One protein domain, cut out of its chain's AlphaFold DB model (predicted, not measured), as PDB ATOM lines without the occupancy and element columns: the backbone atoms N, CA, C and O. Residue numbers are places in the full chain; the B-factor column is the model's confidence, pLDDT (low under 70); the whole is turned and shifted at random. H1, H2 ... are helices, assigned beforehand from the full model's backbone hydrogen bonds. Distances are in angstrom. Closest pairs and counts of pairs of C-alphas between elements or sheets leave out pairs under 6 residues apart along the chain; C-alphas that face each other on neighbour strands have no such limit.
ATOM      1  N   ARG A  84      28.872   7.883  33.801       77.44
ATOM      2  CA  ARG A  84      28.138   8.623  34.838       77.44
ATOM      3  C   ARG A  84      26.752   9.035  34.364       77.44
ATOM      4  O   ARG A  84      25.798   8.884  35.113       77.44
ATOM      5  N   GLU A  85      26.639   9.511  33.129       79.12
ATOM      6  CA  GLU A  85      25.357   9.891  32.544       79.12
ATOM      7  C   GLU A  85      24.425   8.682  32.389       79.12
ATOM      8  O   GLU A  85      23.248   8.753  32.729       79.12
ATOM      9  N   PHE A  86      24.955   7.543  31.942       78.50
ATOM     10  CA  PHE A  86      24.200   6.296  31.857       78.50
ATOM     11  C   PHE A  86      23.723   5.801  33.229       78.50
ATOM     12  O   PHE A  86      22.542   5.487  33.397       78.50
ATOM     13  N   ASP A  87      24.617   5.756  34.221       71.88
ATOM     14  CA  ASP A  87      24.278   5.315  35.576       71.88
ATOM     15  C   ASP A  87      23.247   6.268  36.220       71.88
ATOM     16  O   ASP A  87      22.320   5.817  36.897       71.88
ATOM     17  N   GLU A  88      23.339   7.571  35.936       82.88
ATOM     18  CA  GLU A  88      22.364   8.575  36.365       82.88
ATOM     19  C   GLU A  88      21.006   8.397  35.674       82.88
ATOM     20  O   GLU A  88      19.977   8.433  36.348       82.88
ATOM     21  N   ARG A  89      20.967   8.102  34.367       79.50
ATOM     22  CA  ARG A  89      19.713   7.760  33.668       79.50
ATOM     23  C   ARG A  89      19.048   6.527  34.276       79.50
ATOM     24  O   ARG A  89      17.837   6.542  34.494       79.50
ATOM     25  N   ILE A  90      19.814   5.482  34.603       77.62
ATOM     26  CA  ILE A  90      19.278   4.298  35.297       77.62
ATOM     27  C   ILE A  90      18.737   4.679  36.676       77.62
ATOM     28  O   ILE A  90      17.660   4.215  37.061       77.62
ATOM     29  N   ARG A  91      19.460   5.514  37.428       84.00
ATOM     30  CA  ARG A  91      19.030   5.978  38.751       84.00
ATOM     31  C   ARG A  91      17.721   6.765  38.669       84.00
ATOM     32  O   ARG A  91      16.800   6.459  39.422       84.00
ATOM     33  N   CYS A  92      17.610   7.703  37.730       78.00
ATOM     34  CA  CYS A  92      16.397   8.482  37.481       78.00
ATOM     35  C   CYS A  92      15.225   7.597  37.042       78.00
ATOM     36  O   CYS A  92      14.146   7.707  37.613       78.00
ATOM     37  N   ALA A  93      15.440   6.656  36.117       69.38
ATOM     38  CA  ALA A  93      14.401   5.723  35.681       69.38
ATOM     39  C   ALA A  93      13.885   4.844  36.836       69.38
ATOM     40  O   ALA A  93      12.682   4.608  36.957       69.38
ATOM     41  N   ARG A  94      14.777   4.387  37.727       67.62
ATOM     42  CA  ARG A  94      14.391   3.643  38.939       67.62
ATOM     43  C   ARG A  94      13.625   4.518  39.925       67.62
ATOM     44  O   ARG A  94      12.580   4.093  40.403       67.62
ATOM     45  N   ALA A  95      14.098   5.736  40.186       71.50
ATOM     46  CA  ALA A  95      13.428   6.677  41.079       71.50
ATOM     47  C   ALA A  95      12.031   7.060  40.565       71.50
ATOM     48  O   ALA A  95      11.089   7.116  41.345       71.50
ATOM     49  N   GLN A  96      11.879   7.254  39.254       68.88
ATOM     50  CA  GLN A  96      10.593   7.542  38.625       68.88
ATOM     51  C   GLN A  96       9.661   6.331  38.668       68.88
ATOM     52  O   GLN A  96       8.492   6.476  39.004       68.88
ATOM     53  N   ARG A  97      10.174   5.116  38.429       66.88
ATOM     54  CA  ARG A  97       9.409   3.878  38.635       66.88
ATOM     55  C   ARG A  97       8.921   3.757  40.078       66.88
ATOM     56  O   ARG A  97       7.764   3.423  40.294       66.88
ATOM     57  N   GLU A  98       9.776   4.027  41.059       66.94
ATOM     58  CA  GLU A  98       9.401   3.995  42.476       66.94
ATOM     59  C   GLU A  98       8.410   5.100  42.854       66.94
ATOM     60  O   GLU A  98       7.494   4.839  43.625       66.94
ATOM     61  N   ALA A  99       8.565   6.314  42.319       66.31
ATOM     62  CA  ALA A  99       7.634   7.420  42.538       66.31
ATOM     63  C   ALA A  99       6.253   7.102  41.953       66.31
ATOM     64  O   ALA A  99       5.258   7.199  42.665       66.31
ATOM     65  N   ASN A 100       6.214   6.596  40.719       58.66
ATOM     66  CA  ASN A 100       5.001   6.099  40.083       58.66
ATOM     67  C   ASN A 100       4.367   4.990  40.939       58.66
ATOM     68  O   ASN A 100       3.194   5.071  41.276       58.66
ATOM     69  N   MET A 101       5.147   4.001  41.398       56.06
ATOM     70  CA  MET A 101       4.639   2.944  42.290       56.06
ATOM     71  C   MET A 101       4.091   3.465  43.630       56.06
ATOM     72  O   MET A 101       3.240   2.805  44.211       56.06
ATOM     73  N   ARG A 102       4.554   4.617  44.133       57.50
ATOM     74  CA  ARG A 102       4.022   5.241  45.361       57.50
ATOM     75  C   ARG A 102       2.764   6.076  45.113       57.50
ATOM     76  O   ARG A 102       1.965   6.227  46.030       57.50
ATOM     77  N   GLU A 103       2.607   6.634  43.915       53.75
ATOM     78  CA  GLU A 103       1.440   7.435  43.525       53.75
ATOM     79  C   GLU A 103       0.224   6.551  43.188       53.75
ATOM     80  O   GLU A 103      -0.917   6.939  43.434       53.75
ATOM     81  N   TYR A 104       0.458   5.319  42.726       57.56
ATOM     82  CA  TYR A 104      -0.580   4.308  42.518       57.56
ATOM     83  C   TYR A 104      -0.869   3.538  43.813       57.56
ATOM     84  O   TYR A 104      -0.359   2.443  44.034       57.56
ATOM     85  N   THR A 105      -1.692   4.116  44.687       59.19
ATOM     86  CA  THR A 105      -2.108   3.488  45.958       59.19
ATOM     87  C   THR A 105      -3.085   2.322  45.790       59.19
ATOM     88  O   THR A 105      -3.301   1.577  46.743       59.19
ATOM     89  N   ASP A 106      -3.655   2.141  44.598       78.38
ATOM     90  CA  ASP A 106      -4.483   0.989  44.252       78.38
ATOM     91  C   ASP A 106      -3.639  -0.060  43.513       78.38
ATOM     92  O   ASP A 106      -3.168   0.180  42.395       78.38
ATOM     93  N   GLU A 107      -3.462  -1.234  44.128       78.12
ATOM     94  CA  GLU A 107      -2.765  -2.390  43.544       78.12
ATOM     95  C   GLU A 107      -3.304  -2.728  42.141       78.12
ATOM     96  O   GLU A 107      -2.533  -3.092  41.248       78.12
ATOM     97  N   GLY A 108      -4.601  -2.504  41.889       77.69
ATOM     98  CA  GLY A 108      -5.211  -2.680  40.571       77.69
ATOM     99  C   GLY A 108      -4.600  -1.784  39.485       77.69
ATOM    100  O   GLY A 108      -4.456  -2.207  38.335       77.69
ATOM    101  N   THR A 109      -4.176  -0.567  39.831       81.69
ATOM    102  CA  THR A 109      -3.536   0.352  38.878       81.69
ATOM    103  C   THR A 109      -2.111  -0.086  38.543       81.69
ATOM    104  O   THR A 109      -1.710  -0.034  37.379       81.69
ATOM    105  N   LEU A 110      -1.367  -0.606  39.525       83.69
ATOM    106  CA  LEU A 110      -0.051  -1.200  39.283       83.69
ATOM    107  C   LEU A 110      -0.150  -2.375  38.300       83.69
ATOM    108  O   LEU A 110       0.615  -2.434  37.334       83.69
ATOM    109  N   PHE A 111      -1.120  -3.276  38.497       86.38
ATOM    110  CA  PHE A 111      -1.335  -4.404  37.588       86.38
ATOM    111  C   PHE A 111      -1.695  -3.953  36.172       86.38
ATOM    112  O   PHE A 111      -1.172  -4.522  35.217       86.38
ATOM    113  N   ARG A 112      -2.505  -2.900  36.012       84.81
ATOM    114  CA  ARG A 112      -2.801  -2.317  34.689       84.81
ATOM    115  C   ARG A 112      -1.550  -1.802  33.986       84.81
ATOM    116  O   ARG A 112      -1.371  -2.066  32.802       84.81
ATOM    117  N   ILE A 113      -0.666  -1.108  34.701       85.12
ATOM    118  CA  ILE A 113       0.597  -0.607  34.132       85.12
ATOM    119  C   ILE A 113       1.496  -1.771  33.720       85.12
ATOM    120  O   ILE A 113       2.055  -1.769  32.625       85.12
ATOM    121  N   MET A 114       1.611  -2.789  34.577       86.62
ATOM    122  CA  MET A 114       2.365  -3.998  34.249       86.62
ATOM    123  C   MET A 114       1.786  -4.713  33.027       86.62
ATOM    124  O   MET A 114       2.548  -5.233  32.212       86.62
ATOM    125  N   LEU A 115       0.459  -4.750  32.900       86.88
ATOM    126  CA  LEU A 115      -0.237  -5.389  31.789       86.88
ATOM    127  C   LEU A 115      -0.017  -4.629  30.480       86.88
ATOM    128  O   LEU A 115       0.305  -5.241  29.466       86.88
ATOM    129  N   HIS A 116      -0.105  -3.299  30.520       83.12
ATOM    130  CA  HIS A 116       0.205  -2.446  29.376       83.12
ATOM    131  C   HIS A 116       1.646  -2.645  28.907       83.12
ATOM    132  O   HIS A 116       1.890  -2.902  27.731       83.12
ATOM    133  N   TRP A 117       2.604  -2.598  29.836       84.81
ATOM    134  CA  TRP A 117       4.010  -2.841  29.519       84.81
ATOM    135  C   TRP A 117       4.226  -4.234  28.912       84.81
ATOM    136  O   TRP A 117       4.984  -4.389  27.959       84.81
ATOM    137  N   ARG A 118       3.525  -5.254  29.421       83.44
ATOM    138  CA  ARG A 118       3.569  -6.609  28.858       83.44
ATOM    139  C   ARG A 118       3.059  -6.645  27.419       83.44
ATOM    140  O   ARG A 118       3.715  -7.242  26.571       83.44
ATOM    141  N   HIS A 119       1.929  -6.002  27.150       83.75
ATOM    142  CA  HIS A 119       1.369  -5.905  25.806       83.75
ATOM    143  C   HIS A 119       2.341  -5.206  24.837       83.75
ATOM    144  O   HIS A 119       2.581  -5.708  23.742       83.75
ATOM    145  N   GLU A 120       2.993  -4.116  25.258       82.44
ATOM    146  CA  GLU A 120       4.034  -3.451  24.458       82.44
ATOM    147  C   GLU A 120       5.212  -4.386  24.148       82.44
ATOM    148  O   GLU A 120       5.613  -4.503  22.992       82.44
ATOM    149  N   GLN A 121       5.725  -5.109  25.149       79.31
ATOM    150  CA  GLN A 121       6.818  -6.071  24.950       79.31
ATOM    151  C   GLN A 121       6.446  -7.195  23.975       79.31
ATOM    152  O   GLN A 121       7.293  -7.673  23.223       79.31
ATOM    153  N   GLN A 122       5.185  -7.622  23.961       79.94
ATOM    154  CA  GLN A 122       4.705  -8.627  23.015       79.94
ATOM    155  C   GLN A 122       4.574  -8.078  21.600       79.94
ATOM    156  O   GLN A 122       4.967  -8.753  20.651       79.94
ATOM    157  N   LEU A 123       4.063  -6.855  21.446       79.38
ATOM    158  CA  LEU A 123       4.027  -6.189  20.146       79.38
ATOM    159  C   LEU A 123       5.437  -6.022  19.581       79.38
ATOM    160  O   LEU A 123       5.642  -6.258  18.393       79.38
ATOM    161  N   GLU A 124       6.412  -5.666  20.415       77.44
ATOM    162  CA  GLU A 124       7.816  -5.614  20.009       77.44
ATOM    163  C   GLU A 124       8.328  -7.002  19.600       77.44
ATOM    164  O   GLU A 124       8.892  -7.152  18.518       77.44
ATOM    165  N   ALA A 125       8.077  -8.032  20.411       70.56
ATOM    166  CA  ALA A 125       8.571  -9.379  20.143       70.56
ATOM    167  C   ALA A 125       7.941 -10.045  18.908       70.56
ATOM    168  O   ALA A 125       8.596 -10.843  18.251       70.56
ATOM    169  N   VAL A 126       6.681  -9.750  18.585       71.94
ATOM    170  CA  VAL A 126       6.014 -10.341  17.415       71.94
ATOM    171  C   VAL A 126       6.313  -9.563  16.133       71.94
ATOM    172  O   VAL A 126       6.491 -10.172  15.079       71.94
ATOM    173  N   ASN A 127       6.318  -8.226  16.186       72.25
ATOM    174  CA  ASN A 127       6.404  -7.405  14.973       72.25
ATOM    175  C   ASN A 127       7.831  -7.262  14.446       72.25
ATOM    176  O   ASN A 127       8.032  -7.159  13.235       72.25
ATOM    177  N   PHE A 128       8.829  -7.242  15.327       59.00
ATOM    178  CA  PHE A 128      10.211  -7.328  14.889       59.00
ATOM    179  C   PHE A 128      10.525  -8.806  14.720       59.00
ATOM    180  O   PHE A 128      10.626  -9.500  15.723       59.00
ATOM    181  N   ALA A 129      10.660  -9.283  13.473       56.41
ATOM    182  CA  ALA A 129      11.247 -10.589  13.165       56.41
ATOM    183  C   ALA A 129      12.509 -10.740  14.020       56.41
ATOM    184  O   ALA A 129      13.492 -10.032  13.786       56.41
ATOM    185  N   LEU A 130      12.389 -11.502  15.112       57.69
ATOM    186  CA  LEU A 130      13.195 -11.277  16.304       57.69
ATOM    187  C   LEU A 130      14.666 -11.389  15.934       57.69
ATOM    188  O   LEU A 130      15.121 -12.479  15.577       57.69
ATOM    189  N   PRO A 131      15.448 -10.301  16.054       59.59
ATOM    190  CA  PRO A 131      16.882 -10.454  16.049       59.59
ATOM    191  C   PRO A 131      17.227 -11.498  17.112       59.59
ATOM    192  O   PRO A 131      16.694 -11.435  18.224       59.59
ATOM    193  N   LEU A 132      18.142 -12.422  16.806       60.59
ATOM    194  CA  LEU A 132      18.606 -13.501  17.694       60.59
ATOM    195  C   LEU A 132      19.139 -13.022  19.067       60.59
ATOM    196  O   LEU A 132      19.698 -13.797  19.832       60.59
ATOM    197  N   TRP A 133      19.026 -11.757  19.443       62.88
ATOM    198  CA  TRP A 133      19.446 -11.237  20.737       62.88
ATOM    199  C   TRP A 133      18.290 -10.725  21.605       62.88
ATOM    200  O   TRP A 133      18.515 -10.540  22.801       62.88
ATOM    201  N   LEU A 134      17.067 -10.548  21.079       68.38
ATOM    202  CA  LEU A 134      15.931 -10.182  21.931       68.38
ATOM    203  C   LEU A 134      15.378 -11.425  22.655       68.38
ATOM    204  O   LEU A 134      15.113 -12.444  22.010       68.38
ATOM    205  N   PRO A 135      15.193 -11.377  23.984       69.75
ATOM    206  CA  PRO A 135      14.523 -12.447  24.708       69.75
ATOM    207  C   PRO A 135      13.021 -12.439  24.402       69.75
ATOM    208  O   PRO A 135      12.383 -11.387  24.419       69.75
ATOM    209  N   LEU A 136      12.450 -13.625  24.181       76.69
ATOM    210  CA  LEU A 136      11.002 -13.786  24.079       76.69
ATOM    211  C   LEU A 136      10.329 -13.407  25.411       76.69
ATOM    212  O   LEU A 136      10.874 -13.708  26.483       76.69
ATOM    213  N   PRO A 137       9.149 -12.765  25.371       77.94
ATOM    214  CA  PRO A 137       8.445 -12.358  26.575       77.94
ATOM    215  C   PRO A 137       8.093 -13.595  27.407       77.94
ATOM    216  O   PRO A 137       7.508 -14.564  26.917       77.94
ATOM    217  N   ARG A 138       8.474 -13.566  28.686       79.25
ATOM    218  CA  ARG A 138       8.169 -14.637  29.641       79.25
ATOM    219  C   ARG A 138       6.827 -14.395  30.328       79.25
ATOM    220  O   ARG A 138       6.502 -13.229  30.572       79.25
ATOM    221  N   PRO A 139       6.053 -15.443  30.666       82.75
ATOM    222  CA  PRO A 139       4.868 -15.354  31.523       82.75
ATOM    223  C   PRO A 139       5.114 -14.547  32.800       82.75
ATOM    224  O   PRO A 139       6.249 -14.418  33.274       82.75
ATOM    225  N   TRP A 140       4.056 -13.965  33.364       87.56
ATOM    226  CA  TRP A 140       4.162 -13.398  34.703       87.56
ATOM    227  C   TRP A 140       4.485 -14.488  35.720       87.56
ATOM    228  O   TRP A 140       4.095 -15.644  35.580       87.56
ATOM    229  N   THR A 141       5.205 -14.108  36.775       87.88
ATOM    230  CA  THR A 141       5.516 -15.057  37.846       87.88
ATOM    231  C   THR A 141       4.240 -15.490  38.562       87.88
ATOM    232  O   THR A 141       3.296 -14.705  38.690       87.88
ATOM    233  N   ILE A 142       4.244 -16.700  39.127       87.75
ATOM    234  CA  ILE A 142       3.120 -17.209  39.924       87.75
ATOM    235  C   ILE A 142       2.689 -16.236  41.027       87.75
ATOM    236  O   ILE A 142       1.502 -16.101  41.294       87.75
ATOM    237  N   ASN A 143       3.629 -15.529  41.659       86.94
ATOM    238  CA  ASN A 143       3.309 -14.577  42.721       86.94
ATOM    239  C   ASN A 143       2.541 -13.369  42.180       86.94
ATOM    240  O   ASN A 143       1.570 -12.944  42.795       86.94
ATOM    241  N   THR A 144       2.939 -12.856  41.013       88.50
ATOM    242  CA  THR A 144       2.229 -11.768  40.331       88.50
ATOM    243  C   THR A 144       0.815 -12.200  39.954       88.50
ATOM    244  O   THR A 144      -0.138 -11.481  40.231       88.50
ATOM    245  N   LEU A 145       0.662 -13.403  39.390       89.56
ATOM    246  CA  LEU A 145      -0.651 -13.932  39.016       89.56
ATOM    247  C   LEU A 145      -1.545 -14.194  40.234       89.56
ATOM    248  O   LEU A 145      -2.726 -13.869  40.196       89.56
ATOM    249  N   LYS A 146      -0.982 -14.694  41.341       88.19
ATOM    250  CA  LYS A 146      -1.706 -14.869  42.613       88.19
ATOM    251  C   LYS A 146      -2.195 -13.556  43.211       88.19
ATOM    252  O   LYS A 146      -3.230 -13.534  43.855       88.19
ATOM    253  N   GLN A 147      -1.446 -12.470  43.057       87.25
ATOM    254  CA  GLN A 147      -1.922 -11.162  43.507       87.25
ATOM    255  C   GLN A 147      -2.995 -10.621  42.552       87.25
ATOM    256  O   GLN A 147      -3.995 -10.054  42.989       87.25
ATOM    257  N   CYS A 148      -2.832 -10.868  41.249       85.44
ATOM    258  CA  CYS A 148      -3.786 -10.468  40.221       85.44
ATOM    259  C   CYS A 148      -5.104 -11.265  40.265       85.44
ATOM    260  O   CYS A 148      -6.119 -10.765  39.791       85.44
ATOM    261  N   SER A 149      -5.147 -12.458  40.873       85.12
ATOM    262  CA  SER A 149      -6.380 -13.261  40.962       85.12
ATOM    263  C   SER A 149      -7.502 -12.592  41.758       85.12
ATOM    264  O   SER A 149      -8.665 -12.933  41.567       85.12
ATOM    265  N   ASN A 150      -7.181 -11.597  42.589       83.50
ATOM    266  CA  ASN A 150      -8.173 -10.744  43.253       83.50
ATOM    267  C   ASN A 150      -8.863  -9.756  42.289       83.50
ATOM    268  O   ASN A 150      -9.823  -9.090  42.666       83.50
ATOM    269  N   TYR A 151      -8.391  -9.667  41.042       86.50
ATOM    270  CA  TYR A 151      -8.872  -8.764  40.000       86.50
ATOM    271  C   TYR A 151      -9.229  -9.554  38.723       86.50
ATOM    272  O   TYR A 151      -8.489  -9.504  37.734       86.50
ATOM    273  N   PRO A 152     -10.378 -10.262  38.687       84.00
ATOM    274  CA  PRO A 152     -10.723 -11.186  37.599       84.00
ATOM    275  C   PRO A 152     -10.710 -10.559  36.198       84.00
ATOM    276  O   PRO A 152     -10.312 -11.207  35.233       84.00
ATOM    277  N   ALA A 153     -11.095  -9.284  36.078       83.94
ATOM    278  CA  ALA A 153     -11.070  -8.562  34.807       83.94
ATOM    279  C   ALA A 153      -9.642  -8.372  34.263       83.94
ATOM    280  O   ALA A 153      -9.408  -8.553  33.071       83.94
ATOM    281  N   LEU A 154      -8.678  -8.050  35.134       87.44
ATOM    282  CA  LEU A 154      -7.272  -7.895  34.744       87.44
ATOM    283  C   LEU A 154      -6.639  -9.244  34.421       87.44
ATOM    284  O   LEU A 154      -5.897  -9.356  33.449       87.44
ATOM    285  N   LEU A 155      -6.980 -10.274  35.198       89.81
ATOM    286  CA  LEU A 155      -6.523 -11.630  34.928       89.81
ATOM    287  C   LEU A 155      -7.056 -12.142  33.580       89.81
ATOM    288  O   LEU A 155      -6.312 -12.764  32.826       89.81
ATOM    289  N   ASN A 156      -8.309 -11.833  33.228       90.12
ATOM    290  CA  ASN A 156      -8.839 -12.149  31.902       90.12
ATOM    291  C   ASN A 156      -8.046 -11.461  30.785       90.12
ATOM    292  O   ASN A 156      -7.627 -12.133  29.848       90.12
ATOM    293  N   GLN A 157      -7.809 -10.152  30.900       89.50
ATOM    294  CA  GLN A 157      -7.031  -9.412  29.900       89.50
ATOM    295  C   GLN A 157      -5.612  -9.975  29.763       89.50
ATOM    296  O   GLN A 157      -5.108 -10.107  28.651       89.50
ATOM    297  N   TYR A 158      -4.983 -10.369  30.873       92.88
ATOM    298  CA  TYR A 158      -3.699 -11.069  30.847       92.88
ATOM    299  C   TYR A 158      -3.757 -12.344  29.999       92.88
ATOM    300  O   TYR A 158      -2.922 -12.523  29.117       92.88
ATOM    301  N   TYR A 159      -4.751 -13.209  30.209       93.38
ATOM    302  CA  TYR A 159      -4.860 -14.445  29.432       93.38
ATOM    303  C   TYR A 159      -5.245 -14.217  27.963       93.38
ATOM    304  O   TYR A 159      -4.837 -15.001  27.106       93.38
ATOM    305  N   GLU A 160      -5.971 -13.144  27.639       91.25
ATOM    306  CA  GLU A 160      -6.220 -12.741  26.245       91.25
ATOM    307  C   GLU A 160      -4.911 -12.375  25.537       91.25
ATOM    308  O   GLU A 160      -4.600 -12.924  24.480       91.25
ATOM    309  N   ILE A 161      -4.109 -11.533  26.184       89.75
ATOM    310  CA  ILE A 161      -2.775 -11.102  25.753       89.75
ATOM    311  C   ILE A 161      -1.828 -12.315  25.587       89.75
ATOM    312  O   ILE A 161      -1.125 -12.447  24.580       89.75
ATOM    313  N   GLU A 162      -1.847 -13.268  26.527       89.19
ATOM    314  CA  GLU A 162      -1.049 -14.502  26.434       89.19
ATOM    315  C   GLU A 162      -1.486 -15.440  25.307       89.19
ATOM    316  O   GLU A 162      -0.635 -16.098  24.690       89.19
ATOM    317  N   SER A 163      -2.793 -15.530  25.054       89.12
ATOM    318  CA  SER A 163      -3.353 -16.332  23.967       89.12
ATOM    319  C   SER A 163      -2.999 -15.733  22.611       89.12
ATOM    320  O   SER A 163      -2.595 -16.463  21.707       89.12
ATOM    321  N   GLU A 164      -3.110 -14.413  22.466       88.44
ATOM    322  CA  GLU A 164      -2.749 -13.705  21.238       88.44
ATOM    323  C   GLU A 164      -1.259 -13.880  20.919       88.44
ATOM    324  O   GLU A 164      -0.883 -14.193  19.789       88.44
ATOM    325  N   THR A 165      -0.409 -13.773  21.941       85.19
ATOM    326  CA  THR A 165       1.034 -14.006  21.810       85.19
ATOM    327  C   THR A 165       1.352 -15.439  21.410       85.19
ATOM    328  O   THR A 165       2.220 -15.653  20.569       85.19
ATOM    329  N   ALA A 166       0.646 -16.426  21.977       85.56
ATOM    330  CA  ALA A 166       0.806 -17.823  21.579       85.56
ATOM    331  C   ALA A 166       0.483 -18.021  20.092       85.56
ATOM    332  O   ALA A 166       1.274 -18.624  19.377       85.56
ATOM    333  N   SER A 167      -0.647 -17.469  19.636       88.06
ATOM    334  CA  SER A 167      -1.094 -17.573  18.243       88.06
ATOM    335  C   SER A 167      -0.069 -16.968  17.288       88.06
ATOM    336  O   SER A 167       0.363 -17.614  16.340       88.06
ATOM    337  N   LYS A 168       0.378 -15.743  17.579       86.50
ATOM    338  CA  LYS A 168       1.354 -15.021  16.760       86.50
ATOM    339  C   LYS A 168       2.709 -15.724  16.690       86.50
ATOM    340  O   LYS A 168       3.329 -15.742  15.631       86.50
ATOM    341  N   LEU A 169       3.182 -16.289  17.802       84.88
ATOM    342  CA  LEU A 169       4.434 -17.049  17.814       84.88
ATOM    343  C   LEU A 169       4.298 -18.390  17.084       84.88
ATOM    344  O   LEU A 169       5.230 -18.764  16.379       84.88
ATOM    345  N   GLY A 170       3.139 -19.052  17.167       86.62
ATOM    346  CA  GLY A 170       2.831 -20.241  16.367       86.62
ATOM    347  C   GLY A 170       2.854 -19.954  14.863       86.62
ATOM    348  O   GLY A 170       3.524 -20.648  14.113       86.62
ATOM    349  N   GLU A 171       2.250 -18.849  14.418       88.88
ATOM    350  CA  GLU A 171       2.324 -18.438  13.005       88.88
ATOM    351  C   GLU A 171       3.762 -18.162  12.533       88.88
ATOM    352  O   GLU A 171       4.088 -18.368  11.364       88.88
ATOM    353  N   GLN A 172       4.623 -17.632  13.407       84.56
ATOM    354  CA  GLN A 172       6.040 -17.421  13.090       84.56
ATOM    355  C   GLN A 172       6.800 -18.744  13.019       84.56
ATOM    356  O   GLN A 172       7.628 -18.917  12.126       84.56
ATOM    357  N   HIS A 173       6.504 -19.671  13.929       87.06
ATOM    358  CA  HIS A 173       7.043 -21.026  13.897       87.06
ATOM    359  C   HIS A 173       6.719 -21.703  12.565       87.06
ATOM    360  O   HIS A 173       7.650 -22.097  11.861       87.06
ATOM    361  N   ASP A 174       5.447 -21.710  12.160       88.38
ATOM    362  CA  ASP A 174       5.005 -22.321  10.904       88.38
ATOM    363  C   ASP A 174       5.734 -21.714   9.694       88.38
ATOM    364  O   ASP A 174       6.268 -22.437   8.853       88.38
ATOM    365  N   LYS A 175       5.861 -20.379   9.641       87.94
ATOM    366  CA  LYS A 175       6.595 -19.677   8.569       87.94
ATOM    367  C   LYS A 175       8.071 -20.067   8.505       87.94
ATOM    368  O   LYS A 175       8.614 -20.253   7.415       87.94
ATOM    369  N   ILE A 176       8.740 -20.159   9.655       86.25
ATOM    370  CA  ILE A 176      10.154 -20.554   9.725       86.25
ATOM    371  C   ILE A 176      10.307 -22.020   9.307       86.25
ATOM    372  O   ILE A 176      11.210 -22.352   8.538       86.25
ATOM    373  N   GLN A 177       9.404 -22.888   9.762       88.25
ATOM    374  CA  GLN A 177       9.393 -24.306   9.419       88.25
ATOM    375  C   GLN A 177       9.185 -24.520   7.911       88.25
ATOM    376  O   GLN A 177       9.900 -25.313   7.296       88.25
ATOM    377  N   GLU A 178       8.255 -23.789   7.294       89.50
ATOM    378  CA  GLU A 178       8.038 -23.794   5.845       89.50
ATOM    379  C   GLU A 178       9.277 -23.320   5.079       89.50
ATOM    380  O   GLU A 178       9.675 -23.956   4.101       89.50
ATOM    381  N   ALA A 179       9.931 -22.247   5.539       86.75
ATOM    382  CA  ALA A 179      11.148 -21.730   4.914       86.75
ATOM    383  C   ALA A 179      12.301 -22.749   4.951       86.75
ATOM    384  O   ALA A 179      12.991 -22.933   3.947       86.75
ATOM    385  N   ILE A 180      12.470 -23.446   6.078       87.06
ATOM    386  CA  ILE A 180      13.472 -24.508   6.243       87.06
ATOM    387  C   ILE A 180      13.174 -25.695   5.316       87.06
ATOM    388  O   ILE A 180      14.083 -26.222   4.671       87.06
ATOM    389  N   ASN A 181      11.907 -26.105   5.224       87.88
ATOM    390  CA  ASN A 181      11.485 -27.218   4.370       87.88
ATOM    391  C   ASN A 181      11.583 -26.880   2.869       87.88
ATOM    392  O   ASN A 181      11.781 -27.776   2.052       87.88
ATOM    393  N   GLY A 182      11.471 -25.601   2.501       85.38
ATOM    394  CA  GLY A 182      11.535 -25.098   1.125       85.38
ATOM    395  C   GLY A 182      12.943 -24.958   0.529       85.38
ATOM    396  O   GLY A 182      13.122 -24.150  -0.377       85.38
ATOM    397  N   GLU A 183      13.938 -25.693   1.043       79.25
ATOM    398  CA  GLU A 183      15.366 -25.636   0.655       79.25
ATOM    399  C   GLU A 183      16.069 -24.283   0.896       79.25
ATOM    400  O   GLU A 183      17.227 -24.105   0.506       79.25
ATOM    401  N   ASN A 184      15.434 -23.335   1.593       74.31
ATOM    402  CA  ASN A 184      16.043 -22.054   1.945       74.31
ATOM    403  C   ASN A 184      16.860 -22.207   3.239       74.31
ATOM    404  O   ASN A 184      16.463 -21.782   4.324       74.31
ATOM    405  N   TRP A 185      17.981 -22.921   3.124       74.44
ATOM    406  CA  TRP A 185      18.813 -23.296   4.262       74.44
ATOM    407  C   TRP A 185      19.565 -22.082   4.821       74.44
ATOM    408  O   TRP A 185      20.562 -21.636   4.253       74.44
ATOM    409  N   ASP A 186      19.086 -21.571   5.954       83.81
ATOM    410  CA  ASP A 186      19.711 -20.487   6.708       83.81
ATOM    411  C   ASP A 186      19.949 -20.929   8.167       83.81
ATOM    412  O   ASP A 186      18.985 -21.227   8.887       83.81
ATOM    413  N   PRO A 187      21.210 -20.985   8.637       85.31
ATOM    414  CA  PRO A 187      21.537 -21.254  10.037       85.31
ATOM    415  C   PRO A 187      20.805 -20.345  11.033       85.31
ATOM    416  O   PRO A 187      20.469 -20.793  12.133       85.31
ATOM    417  N   ASP A 188      20.522 -19.095  10.656       86.06
ATOM    418  CA  ASP A 188      19.834 -18.141  11.526       86.06
ATOM    419  C   ASP A 188      18.349 -18.496  11.699       86.06
ATOM    420  O   ASP A 188      17.789 -18.265  12.773       86.06
ATOM    421  N   LEU A 189      17.714 -19.113  10.694       84.94
ATOM    422  CA  LEU A 189      16.339 -19.617  10.790       84.94
ATOM    423  C   LEU A 189      16.250 -20.835  11.716       84.94
ATOM    424  O   LEU A 189      15.351 -20.901  12.553       84.94
ATOM    425  N   PHE A 190      17.213 -21.759  11.649       85.00
ATOM    426  CA  PHE A 190      17.283 -22.885  12.591       85.00
ATOM    427  C   PHE A 190      17.488 -22.416  14.035       85.00
ATOM    428  O   PHE A 190      16.833 -22.917  14.947       85.00
ATOM    429  N   ALA A 191      18.365 -21.431  14.252       86.44
ATOM    430  CA  ALA A 191      18.584 -20.858  15.577       86.44
ATOM    431  C   ALA A 191      17.332 -20.142  16.121       86.44
ATOM    432  O   ALA A 191      17.107 -20.136  17.332       86.44
ATOM    433  N   GLN A 192      16.517 -19.542  15.249       84.12
ATOM    434  CA  GLN A 192      15.217 -18.979  15.627       84.12
ATOM    435  C   GLN A 192      14.198 -20.075  15.968       84.12
ATOM    436  O   GLN A 192      13.527 -19.965  16.994       84.12
ATOM    437  N   LEU A 193      14.128 -21.148  15.175       87.19
ATOM    438  CA  LEU A 193      13.229 -22.278  15.422       87.19
ATOM    439  C   LEU A 193      13.521 -22.966  16.765       87.19
ATOM    440  O   LEU A 193      12.610 -23.149  17.567       87.19
ATOM    441  N   ASP A 194      14.791 -23.264  17.058       88.19
ATOM    442  CA  ASP A 194      15.209 -23.883  18.330       88.19
ATOM    443  C   ASP A 194      14.807 -23.026  19.545       88.19
ATOM    444  O   ASP A 194      14.347 -23.521  20.578       88.19
ATOM    445  N   ARG A 195      14.896 -21.699  19.410       84.38
ATOM    446  CA  ARG A 195      14.448 -20.766  20.455       84.38
ATOM    447  C   ARG A 195      12.943 -20.771  20.647       84.38
ATOM    448  O   ARG A 195      12.507 -20.697  21.796       84.38
ATOM    449  N   LEU A 196      12.172 -20.829  19.562       86.06
ATOM    450  CA  LEU A 196      10.717 -20.929  19.638       86.06
ATOM    451  C   LEU A 196      10.308 -22.238  20.314       86.06
ATOM    452  O   LEU A 196       9.545 -22.186  21.274       86.06
ATOM    453  N   HIS A 197      10.905 -23.374  19.940       88.56
ATOM    454  CA  HIS A 197      10.660 -24.660  20.613       88.56
ATOM    455  C   HIS A 197      11.003 -24.609  22.100       88.56
ATOM    456  O   HIS A 197      10.232 -25.077  22.940       88.56
ATOM    457  N   LYS A 198      12.140 -24.005  22.460       88.75
ATOM    458  CA  LYS A 198      12.521 -23.843  23.866       88.75
ATOM    459  C   LYS A 198      11.517 -22.984  24.632       88.75
ATOM    460  O   LYS A 198      11.164 -23.322  25.762       88.75
ATOM    461  N   TRP A 199      11.061 -21.884  24.039       87.19
ATOM    462  CA  TRP A 199      10.048 -21.028  24.649       87.19
ATOM    463  C   TRP A 199       8.701 -21.746  24.781       87.19
ATOM    464  O   TRP A 199       8.081 -21.651  25.835       87.19
ATOM    465  N   GLU A 200       8.274 -22.513  23.777       86.69
ATOM    466  CA  GLU A 200       7.050 -23.321  23.829       86.69
ATOM    467  C   GLU A 200       7.118 -24.376  24.934       86.69
ATOM    468  O   GLU A 200       6.161 -24.540  25.692       86.69
ATOM    469  N   ALA A 201       8.262 -25.049  25.084       87.81
ATOM    470  CA  ALA A 201       8.484 -26.013  26.154       87.81
ATOM    471  C   ALA A 201       8.451 -25.352  27.545       87.81
ATOM    472  O   ALA A 201       7.800 -25.868  28.458       87.81
ATOM    473  N   GLU A 202       9.109 -24.194  27.708       86.69
ATOM    474  CA  GLU A 202       9.052 -23.396  28.945       86.69
ATOM    475  C   GLU A 202       7.608 -22.950  29.241       86.69
ATOM    476  O   GLU A 202       7.119 -23.147  30.353       86.69
ATOM    477  N   LYS A 203       6.884 -22.442  28.237       84.88
ATOM    478  CA  LYS A 203       5.493 -21.992  28.375       84.88
ATOM    479  C   LYS A 203       4.542 -23.132  28.716       84.88
ATOM    480  O   LYS A 203       3.683 -22.956  29.572       84.88
ATOM    481  N   LYS A 204       4.680 -24.298  28.080       86.00
ATOM    482  CA  LYS A 204       3.859 -25.477  28.389       86.00
ATOM    483  C   LYS A 204       4.037 -25.894  29.847       86.00
ATOM    484  O   LYS A 204       3.054 -26.155  30.536       86.00
ATOM    485  N   LYS A 205       5.280 -25.885  30.335       86.94
ATOM    486  CA  LYS A 205       5.576 -26.154  31.744       86.94
ATOM    487  C   LYS A 205       4.936 -25.113  32.668       86.94
ATOM    488  O   LYS A 205       4.306 -25.482  33.658       86.94
ATOM    489  N   ASP A 206       5.065 -23.829  32.338       83.94
ATOM    490  CA  ASP A 206       4.450 -22.747  33.113       83.94
ATOM    491  C   ASP A 206       2.915 -22.861  33.128       83.94
ATOM    492  O   ASP A 206       2.293 -22.669  34.172       83.94
ATOM    493  N   LEU A 207       2.297 -23.253  32.017       82.62
ATOM    494  CA  LEU A 207       0.854 -23.462  31.902       82.62
ATOM    495  C   LEU A 207       0.373 -24.631  32.786       82.62
ATOM    496  O   LEU A 207      -0.615 -24.520  33.517       82.62
ATOM    497  N   GLU A 208       1.104 -25.745  32.801       85.12
ATOM    498  CA  GLU A 208       0.755 -26.914  33.616       85.12
ATOM    499  C   GLU A 208       0.975 -26.696  35.126       85.12
ATOM    500  O   GLU A 208       0.176 -27.177  35.940       85.12
ATOM    501  N   GLU A 209       2.035 -25.978  35.519       87.56
ATOM    502  CA  GLU A 209       2.406 -25.774  36.926       87.56
ATOM    503  C   GLU A 209       1.862 -24.470  37.522       87.56
ATOM    504  O   GLU A 209       1.302 -24.481  38.622       87.56
ATOM    505  N   THR A 210       2.061 -23.346  36.835       89.12
ATOM    506  CA  THR A 210       1.739 -22.006  37.336       89.12
ATOM    507  C   THR A 210       0.277 -21.678  37.087       89.12
ATOM    508  O   THR A 210      -0.448 -21.465  38.059       89.12
ATOM    509  N   ASP A 211      -0.180 -21.700  35.834       90.06
ATOM    510  CA  ASP A 211      -1.558 -21.310  35.501       90.06
ATOM    511  C   ASP A 211      -2.572 -22.241  36.158       90.06
ATOM    512  O   ASP A 211      -3.551 -21.781  36.745       90.06
ATOM    513  N   ALA A 212      -2.288 -23.545  36.196       92.56
ATOM    514  CA  ALA A 212      -3.157 -24.486  36.888       92.56
ATOM    515  C   ALA A 212      -3.358 -24.136  38.374       92.56
ATOM    516  O   ALA A 212      -4.464 -24.283  38.892       92.56
ATOM    517  N   ARG A 213      -2.326 -23.639  39.070       93.38
ATOM    518  CA  ARG A 213      -2.430 -23.223  40.481       93.38
ATOM    519  C   ARG A 213      -3.240 -21.942  40.676       93.38
ATOM    520  O   ARG A 213      -3.735 -21.732  41.778       93.38
ATOM    521  N   ILE A 214      -3.340 -21.097  39.652       93.50
ATOM    522  CA  ILE A 214      -4.131 -19.859  39.678       93.50
ATOM    523  C   ILE A 214      -5.590 -20.146  39.327       93.50
ATOM    524  O   ILE A 214      -6.495 -19.654  39.992       93.50
ATOM    525  N   LEU A 215      -5.812 -20.973  38.307       93.94
ATOM    526  CA  LEU A 215      -7.137 -21.265  37.769       93.94
ATOM    527  C   LEU A 215      -7.911 -22.288  38.613       93.94
ATOM    528  O   LEU A 215      -9.136 -22.238  38.647       93.94
ATOM    529  N   THR A 216      -7.225 -23.188  39.334       95.12
ATOM    530  CA  THR A 216      -7.894 -24.193  40.188       95.12
ATOM    531  C   THR A 216      -8.763 -23.550  41.278       95.12
ATOM    532  O   THR A 216      -9.949 -23.866  41.299       95.12
ATOM    533  N   PRO A 217      -8.272 -22.600  42.105       93.06
ATOM    534  CA  PRO A 217      -9.115 -21.926  43.099       93.06
ATOM    535  C   PRO A 217     -10.323 -21.191  42.502       93.06
ATOM    536  O   PRO A 217     -11.363 -21.086  43.143       93.06
ATOM    537  N   MET A 218     -10.206 -20.684  41.272       91.31
ATOM    538  CA  MET A 218     -11.327 -20.028  40.590       91.31
ATOM    539  C   MET A 218     -12.409 -21.034  40.193       91.31
ATOM    540  O   MET A 218     -13.596 -20.736  40.315       91.31
ATOM    541  N   LEU A 219     -12.004 -22.223  39.739       93.88
ATOM    542  CA  LEU A 219     -12.920 -23.334  39.486       93.88
ATOM    543  C   LEU A 219     -13.523 -23.880  40.784       93.88
ATOM    544  O   LEU A 219     -14.711 -24.171  40.792       93.88
ATOM    545  N   ASP A 220     -12.754 -23.955  41.875       93.69
ATOM    546  CA  ASP A 220     -13.264 -24.352  43.197       93.69
ATOM    547  C   ASP A 220     -14.393 -23.409  43.646       93.69
ATOM    548  O   ASP A 220     -15.484 -23.856  43.983       93.69
ATOM    549  N   ALA A 221     -14.168 -22.093  43.561       90.12
ATOM    550  CA  ALA A 221     -15.171 -21.086  43.911       90.12
ATOM    551  C   ALA A 221     -16.372 -21.062  42.946       90.12
ATOM    552  O   ALA A 221     -17.460 -20.606  43.296       90.12
ATOM    553  N   MET A 222     -16.190 -21.488  41.695       91.75
ATOM    554  CA  MET A 222     -17.291 -21.659  40.744       91.75
ATOM    555  C   MET A 222     -18.133 -22.888  41.090       91.75
ATOM    556  O   MET A 222     -19.355 -22.792  41.094       91.75
ATOM    557  N   GLU A 223     -17.487 -24.010  41.399       93.50
ATOM    558  CA  GLU A 223     -18.144 -25.247  41.816       93.50
ATOM    559  C   GLU A 223     -18.950 -25.045  43.100       93.50
ATOM    560  O   GLU A 223     -20.121 -25.402  43.130       93.50
ATOM    561  N   GLU A 224     -18.370 -24.407  44.119       93.00
ATOM    562  CA  GLU A 224     -19.061 -24.103  45.380       93.00
ATOM    563  C   GLU A 224     -20.337 -23.282  45.142       93.00
ATOM    564  O   GLU A 224     -21.425 -23.704  45.528       93.00
ATOM    565  N   ARG A 225     -20.233 -22.171  44.397       90.62
ATOM    566  CA  ARG A 225     -21.391 -21.325  44.057       90.62
ATOM    567  C   ARG A 225     -22.459 -22.074  43.263       90.62
ATOM    568  O   ARG A 225     -23.648 -21.845  43.470       90.62
ATOM    569  N   LEU A 226     -22.048 -22.947  42.343       90.94
ATOM    570  CA  LEU A 226     -22.978 -23.743  41.549       90.94
ATOM    571  C   LEU A 226     -23.712 -24.767  42.421       90.94
ATOM    572  O   LEU A 226     -24.926 -24.918  42.298       90.94
ATOM    573  N   MET A 227     -22.997 -25.449  43.316       92.25
ATOM    574  CA  MET A 227     -23.593 -26.416  44.235       92.25
ATOM    575  C   MET A 227     -24.567 -25.741  45.204       92.25
ATOM    576  O   MET A 227     -25.666 -26.258  45.397       92.25
ATOM    577  N   ASP A 228     -24.223 -24.568  45.737       89.69
ATOM    578  CA  ASP A 228     -25.120 -23.777  46.586       89.69
ATOM    579  C   ASP A 228     -26.401 -23.376  45.841       89.69
ATOM    580  O   ASP A 228     -27.500 -23.531  46.375       89.69
ATOM    581  N   ALA A 229     -26.284 -22.934  44.584       88.00
ATOM    582  CA  ALA A 229     -27.439 -22.598  43.751       88.00
ATOM    583  C   ALA A 229     -28.338 -23.821  43.483       88.00
ATOM    584  O   ALA A 229     -29.565 -23.711  43.492       88.00
ATOM    585  N   ILE A 230     -27.745 -25.004  43.276       88.81
ATOM    586  CA  ILE A 230     -28.493 -26.254  43.078       88.81
ATOM    587  C   ILE A 230     -29.225 -26.652  44.363       88.81
ATOM    588  O   ILE A 230     -30.404 -26.997  44.305       88.81
ATOM    589  N   VAL A 231     -28.562 -26.580  45.520       90.25
ATOM    590  CA  VAL A 231     -29.185 -26.871  46.821       90.25
ATOM    591  C   VAL A 231     -30.334 -25.903  47.088       90.25
ATOM    592  O   VAL A 231     -31.437 -26.343  47.403       90.25
ATOM    593  N   GLN A 232     -30.118 -24.603  46.868       86.88
ATOM    594  CA  GLN A 232     -31.156 -23.586  47.024       86.88
ATOM    595  C   GLN A 232     -32.377 -23.881  46.147       86.88
ATOM    596  O   GLN A 232     -33.507 -23.776  46.623       86.88
ATOM    597  N   LYS A 233     -32.156 -24.299  44.894       84.88
ATOM    598  CA  LYS A 233     -33.226 -24.713  43.981       84.88
ATOM    599  C   LYS A 233     -34.003 -25.927  44.497       84.88
ATOM    600  O   LYS A 233     -35.223 -25.977  44.348       84.88
ATOM    601  N   CYS A 234     -33.312 -26.918  45.057       85.00
ATOM    602  CA  CYS A 234     -33.950 -28.108  45.619       85.00
ATOM    603  C   CYS A 234     -34.772 -27.789  46.876       85.00
ATOM    604  O   CYS A 234     -35.853 -28.348  47.038       85.00
ATOM    605  N   ASP A 235     -34.284 -26.886  47.729       85.00
ATOM    606  CA  ASP A 235     -34.946 -26.507  48.982       85.00
ATOM    607  C   ASP A 235     -36.144 -25.566  48.764       85.00
ATOM    608  O   ASP A 235     -37.071 -25.531  49.580       85.00
ATOM    609  N   SER A 236     -36.168 -24.815  47.657       77.19
ATOM    610  CA  SER A 236     -37.328 -24.030  47.224       77.19
ATOM    611  C   SER A 236     -38.429 -24.929  46.641       77.19
ATOM    612  O   SER A 236     -38.777 -24.842  45.464       77.19
ATOM    613  N   GLU A 237     -38.982 -25.829  47.454       57.41
ATOM    614  CA  GLU A 237     -40.102 -26.684  47.066       57.41
ATOM    615  C   GLU A 237     -41.345 -25.836  46.723       57.41
ATOM    616  O   GLU A 237     -42.019 -25.290  47.597       57.41
ATOM    617  N   GLY A 238     -41.696 -25.756  45.435       57.22
ATOM    618  CA  GLY A 238     -43.056 -25.410  45.005       57.22
ATOM    619  C   GLY A 238     -43.346 -23.949  44.662       57.22
ATOM    620  O   GLY A 238     -44.515 -23.613  44.466       57.22
ATOM    621  N   GLU A 246     -28.777 -16.818  37.110       78.94
ATOM    622  CA  GLU A 246     -27.531 -16.245  36.611       78.94
ATOM    623  C   GLU A 246     -26.555 -17.382  36.297       78.94
ATOM    624  O   GLU A 246     -26.299 -18.234  37.143       78.94
ATOM    625  N   ILE A 247     -25.994 -17.391  35.084       77.31
ATOM    626  CA  ILE A 247     -25.041 -18.418  34.653       77.31
ATOM    627  C   ILE A 247     -23.761 -18.295  35.493       77.31
ATOM    628  O   ILE A 247     -22.920 -17.424  35.272       77.31
ATOM    629  N   VAL A 248     -23.595 -19.204  36.448       77.69
ATOM    630  CA  VAL A 248     -22.475 -19.258  37.393       77.69
ATOM    631  C   VAL A 248     -21.209 -19.764  36.705       77.69
ATOM    632  O   VAL A 248     -20.099 -19.371  37.079       77.69
ATOM    633  N   THR A 249     -21.355 -20.619  35.685       80.88
ATOM    634  CA  THR A 249     -20.217 -21.248  34.996       80.88
ATOM    635  C   THR A 249     -19.639 -20.429  33.846       80.88
ATOM    636  O   THR A 249     -18.810 -20.926  33.083       80.88
ATOM    637  N   GLU A 250     -20.034 -19.164  33.685       85.94
ATOM    638  CA  GLU A 250     -19.524 -18.339  32.595       85.94
ATOM    639  C   GLU A 250     -18.168 -17.705  32.933       85.94
ATOM    640  O   GLU A 250     -18.057 -16.732  33.677       85.94
ATOM    641  N   PHE A 251     -17.105 -18.229  32.317       86.69
ATOM    642  CA  PHE A 251     -15.841 -17.503  32.212       86.69
ATOM    643  C   PHE A 251     -15.817 -16.573  31.002       86.69
ATOM    644  O   PHE A 251     -16.281 -16.923  29.910       86.69
ATOM    645  N   SER A 252     -15.146 -15.436  31.181       88.38
ATOM    646  CA  SER A 252     -14.701 -14.562  30.099       88.38
ATOM    647  C   SER A 252     -13.753 -15.289  29.136       88.38
ATOM    648  O   SER A 252     -13.181 -16.337  29.449       88.38
ATOM    649  N   LYS A 253     -13.619 -14.759  27.916       89.56
ATOM    650  CA  LYS A 253     -12.965 -15.441  26.789       89.56
ATOM    651  C   LYS A 253     -11.523 -15.868  27.090       89.56
ATOM    652  O   LYS A 253     -11.168 -17.014  26.805       89.56
ATOM    653  N   GLY A 254     -10.706 -14.980  27.659       88.75
ATOM    654  CA  GLY A 254      -9.313 -15.270  28.014       88.75
ATOM    655  C   GLY A 254      -9.202 -16.388  29.042       88.75
ATOM    656  O   GLY A 254      -8.533 -17.390  28.796       88.75
ATOM    657  N   LEU A 255      -9.939 -16.266  30.150       91.88
ATOM    658  CA  LEU A 255      -9.995 -17.288  31.201       91.88
ATOM    659  C   LEU A 255     -10.475 -18.641  30.669       91.88
ATOM    660  O   LEU A 255      -9.860 -19.670  30.943       91.88
ATOM    661  N   ARG A 256     -11.537 -18.648  29.858       93.38
ATOM    662  CA  ARG A 256     -12.078 -19.864  29.237       93.38
ATOM    663  C   ARG A 256     -11.041 -20.549  28.349       93.38
ATOM    664  O   ARG A 256     -10.911 -21.769  28.390       93.38
ATOM    665  N   THR A 257     -10.298 -19.772  27.563       92.25
ATOM    666  CA  THR A 257      -9.233 -20.287  26.690       92.25
ATOM    667  C   THR A 257      -8.097 -20.890  27.517       92.25
ATOM    668  O   THR A 257      -7.674 -22.012  27.244       92.25
ATOM    669  N   ALA A 258      -7.666 -20.202  28.577       92.31
ATOM    670  CA  ALA A 258      -6.608 -20.671  29.468       92.31
ATOM    671  C   ALA A 258      -6.991 -21.958  30.220       92.31
ATOM    672  O   ALA A 258      -6.214 -22.910  30.262       92.31
ATOM    673  N   VAL A 259      -8.216 -22.033  30.750       93.81
ATOM    674  CA  VAL A 259      -8.743 -23.241  31.409       93.81
ATOM    675  C   VAL A 259      -8.787 -24.417  30.435       93.81
ATOM    676  O   VAL A 259      -8.358 -25.517  30.778       93.81
ATOM    677  N   ARG A 260      -9.246 -24.186  29.199       93.38
ATOM    678  CA  ARG A 260      -9.334 -25.227  28.165       93.38
ATOM    679  C   ARG A 260      -7.980 -25.724  27.668       93.38
ATOM    680  O   ARG A 260      -7.898 -26.860  27.206       93.38
ATOM    681  N   ALA A 261      -6.934 -24.908  27.780       91.38
ATOM    682  CA  ALA A 261      -5.576 -25.301  27.423       91.38
ATOM    683  C   ALA A 261      -4.977 -26.339  28.393       91.38
ATOM    684  O   ALA A 261      -4.034 -27.036  28.028       91.38
ATOM    685  N   ILE A 262      -5.525 -26.477  29.608       93.75
ATOM    686  CA  ILE A 262      -5.061 -27.433  30.621       93.75
ATOM    687  C   ILE A 262      -6.055 -28.606  30.691       93.75
ATOM    688  O   ILE A 262      -7.142 -28.424  31.243       93.75
ATOM    689  N   PRO A 263      -5.709 -29.826  30.225       93.56
ATOM    690  CA  PRO A 263      -6.669 -30.928  30.076       93.56
ATOM    691  C   PRO A 263      -7.493 -31.229  31.334       93.56
ATOM    692  O   PRO A 263      -8.716 -31.243  31.293       93.56
ATOM    693  N   ARG A 264      -6.835 -31.350  32.495       94.19
ATOM    694  CA  ARG A 264      -7.517 -31.606  33.776       94.19
ATOM    695  C   ARG A 264      -8.507 -30.509  34.191       94.19
ATOM    696  O   ARG A 264      -9.481 -30.802  34.872       94.19
ATOM    697  N   LEU A 265      -8.235 -29.249  33.843       95.25
ATOM    698  CA  LEU A 265      -9.111 -28.129  34.196       95.25
ATOM    699  C   LEU A 265     -10.239 -27.976  33.185       95.25
ATOM    700  O   LEU A 265     -11.354 -27.663  33.584       95.25
ATOM    701  N   ARG A 266      -9.961 -28.249  31.906       95.44
ATOM    702  CA  ARG A 266     -10.966 -28.348  30.849       95.44
ATOM    703  C   ARG A 266     -12.056 -29.342  31.226       95.44
ATOM    704  O   ARG A 266     -13.214 -28.954  31.291       95.44
ATOM    705  N   ASP A 267     -11.674 -30.579  31.530       95.00
ATOM    706  CA  ASP A 267     -12.636 -31.651  31.800       95.00
ATOM    707  C   ASP A 267     -13.498 -31.317  33.034       95.00
ATOM    708  O   ASP A 267     -14.707 -31.547  33.046       95.00
ATOM    709  N   ARG A 268     -12.894 -30.682  34.050       95.19
ATOM    710  CA  ARG A 268     -13.615 -30.183  35.228       95.19
ATOM    711  C   ARG A 268     -14.583 -29.051  34.880       95.19
ATOM    712  O   ARG A 268     -15.735 -29.095  35.292       95.19
ATOM    713  N   TYR A 269     -14.130 -28.046  34.133       95.50
ATOM    714  CA  TYR A 269     -14.961 -26.916  33.714       95.50
ATOM    715  C   TYR A 269     -16.151 -27.364  32.863       95.50
ATOM    716  O   TYR A 269     -17.275 -26.927  33.103       95.50
ATOM    717  N   ASP A 270     -15.924 -28.266  31.909       93.88
ATOM    718  CA  ASP A 270     -16.986 -28.814  31.068       93.88
ATOM    719  C   ASP A 270     -17.990 -29.625  31.912       93.88
ATOM    720  O   ASP A 270     -19.196 -29.506  31.704       93.88
ATOM    721  N   GLY A 271     -17.524 -30.356  32.934       94.06
ATOM    722  CA  GLY A 271     -18.388 -31.020  33.915       94.06
ATOM    723  C   GLY A 271     -19.266 -30.055  34.721       94.06
ATOM    724  O   GLY A 271     -20.455 -30.316  34.894       94.06
ATOM    725  N   LEU A 272     -18.721 -28.916  35.165       93.88
ATOM    726  CA  LEU A 272     -19.501 -27.879  35.856       93.88
ATOM    727  C   LEU A 272     -20.550 -27.249  34.933       93.88
ATOM    728  O   LEU A 272     -21.705 -27.105  35.328       93.88
ATOM    729  N   ARG A 273     -20.175 -26.913  33.690       93.06
ATOM    730  CA  ARG A 273     -21.124 -26.385  32.694       93.06
ATOM    731  C   ARG A 273     -22.261 -27.360  32.423       93.06
ATOM    732  O   ARG A 273     -23.409 -26.949  32.285       93.06
ATOM    733  N   GLU A 274     -21.940 -28.646  32.336       92.56
ATOM    734  CA  GLU A 274     -22.932 -29.688  32.113       92.56
ATOM    735  C   GLU A 274     -23.888 -29.833  33.299       92.56
ATOM    736  O   GLU A 274     -25.098 -29.926  33.102       92.56
ATOM    737  N   LEU A 275     -23.364 -29.789  34.526       92.31
ATOM    738  CA  LEU A 275     -24.170 -29.806  35.744       92.31
ATOM    739  C   LEU A 275     -25.142 -28.617  35.785       92.31
ATOM    740  O   LEU A 275     -26.332 -28.797  36.044       92.31
ATOM    741  N   GLU A 276     -24.658 -27.411  35.473       91.50
ATOM    742  CA  GLU A 276     -25.497 -26.212  35.401       91.50
ATOM    743  C   GLU A 276     -26.583 -26.343  34.327       91.50
ATOM    744  O   GLU A 276     -27.746 -26.024  34.576       91.50
ATOM    745  N   ARG A 277     -26.239 -26.890  33.156       89.88
ATOM    746  CA  ARG A 277     -27.198 -27.146  32.076       89.88
ATOM    747  C   ARG A 277     -28.285 -28.139  32.476       89.88
ATOM    748  O   ARG A 277     -29.442 -27.959  32.107       89.88
ATOM    749  N   GLN A 278     -27.933 -29.182  33.222       88.94
ATOM    750  CA  GLN A 278     -28.898 -30.163  33.721       88.94
ATOM    751  C   GLN A 278     -29.818 -29.566  34.785       88.94
ATOM    752  O   GLN A 278     -31.012 -29.867  34.802       88.94
ATOM    753  N   ALA A 279     -29.278 -28.710  35.651       87.56
ATOM    754  CA  ALA A 279     -30.055 -28.045  36.679       87.56
ATOM    755  C   ALA A 279     -30.996 -26.986  36.082       87.56
ATOM    756  O   ALA A 279     -32.170 -26.981  36.441       87.56
ATOM    757  N   TRP A 280     -30.558 -26.147  35.136       88.94
ATOM    758  CA  TRP A 280     -31.379 -25.095  34.507       88.94
ATOM    759  C   TRP A 280     -31.387 -25.194  32.975       88.94
ATOM    760  O   TRP A 280     -30.814 -24.346  32.290       88.94
ATOM    761  N   PRO A 281     -32.078 -26.192  32.394       86.25
ATOM    762  CA  PRO A 281     -32.053 -26.419  30.949       86.25
ATOM    763  C   PRO A 281     -32.626 -25.250  30.136       86.25
ATOM    764  O   PRO A 281     -32.184 -25.019  29.019       86.25
ATOM    765  N   HIS A 282     -33.559 -24.472  30.694       82.12
ATOM    766  CA  HIS A 282     -34.160 -23.317  30.015       82.12
ATOM    767  C   HIS A 282     -33.177 -22.155  29.779       82.12
ATOM    768  O   HIS A 282     -33.408 -21.343  28.888       82.12
ATOM    769  N   CYS A 283     -32.076 -22.071  30.536       80.88
ATOM    770  CA  CYS A 283     -31.018 -21.078  30.316       80.88
ATOM    771  C   CYS A 283     -30.133 -21.415  29.106       80.88
ATOM    772  O   CYS A 283     -29.346 -20.582  28.659       80.88
ATOM    773  N   PHE A 284     -30.248 -22.638  28.583       80.12
ATOM    774  CA  PHE A 284     -29.434 -23.161  27.495       80.12
ATOM    775  C   PHE A 284     -30.359 -23.656  26.383       80.12
ATOM    776  O   PHE A 284     -30.687 -24.846  26.358       80.12
TER     777      PHE A 284
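What this domain is: This is residues 84 to 238 and 246 to 284 of the 340 residues of an uncharacterized protein of Trematosphaeria pertusa (UniProt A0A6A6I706). What shape is this? The long helix H5 makes a narrow V with H4, H2 packs side by side with H4, H7 packs along the later part of H5, and residues 84 to 99 of H1 stick out. H6 crosses H4 toward the V's open end, and short H3 packs on H5. How large is it? The 194 printed residues include seven named helices, H1 to H7 in chain order, and no named strand: all helix, loose, with a radius of gyration of the C-alphas of 21.7 A and spans of 76 by 53 by 24 A.

How they stand to each other: What is near the first helix? H1, residues 84 to 103, is close but not clearly touching H2, residues 107 to 127, with closest C-alphas Met 101 and Leu 110 at 6.9 A. Which helices touch next? H2 touches H4, residues 152 to 181, the same way at a shallow tilt of 12 degrees, with closest C-alphas Gln 122 and Thr 165 at 6.6 A. H4 and H5, residues 187 to 235, form a helical hairpin at 33 degrees, a shallow tilt only just short of steep; their closest C-alphas, Ile 176 and Leu 189, are 6.3 A apart. What touches these two? H3, residues 142 to 148, touches H5 at Ile 142 and Thr 210, closest C-alphas 5.6 A apart; H6, residues 253 to 261, touches H4 at Gly 254 and Glu 160, 4.4 A; H7, residues 263 to 279, touches H5 at Leu 272 and Glu 223, 6.7 A. Are the backbones complete? Every O i to N i+4 pair is within hydrogen-bond range in H1, H2, H3, H4 and H6, with 40 of 45 in H5 and 12 of 13 in H7.

Where its parts are: Where does H1 begin? C-alpha 84 is at (28.138, 8.623, 34.838). How long are the longest helices? H4 measures 43.1 A and H5 68.8 A, with a kink of 40 degrees near residue 214. Where does H7 end? C-alpha 279 is at (-30.055, -28.045, 36.679).

The domain as a whole: Is anything cut? Residues 239 to 245 are not printed, and C-alphas 238 and 246 are 19.9 A apart. Where are long links and low confidence? The link from H2 to H3 is long, and pLDDT is under 70 at residues 93 to 94, 96 to 105, 128 to 135 and 237 to 238.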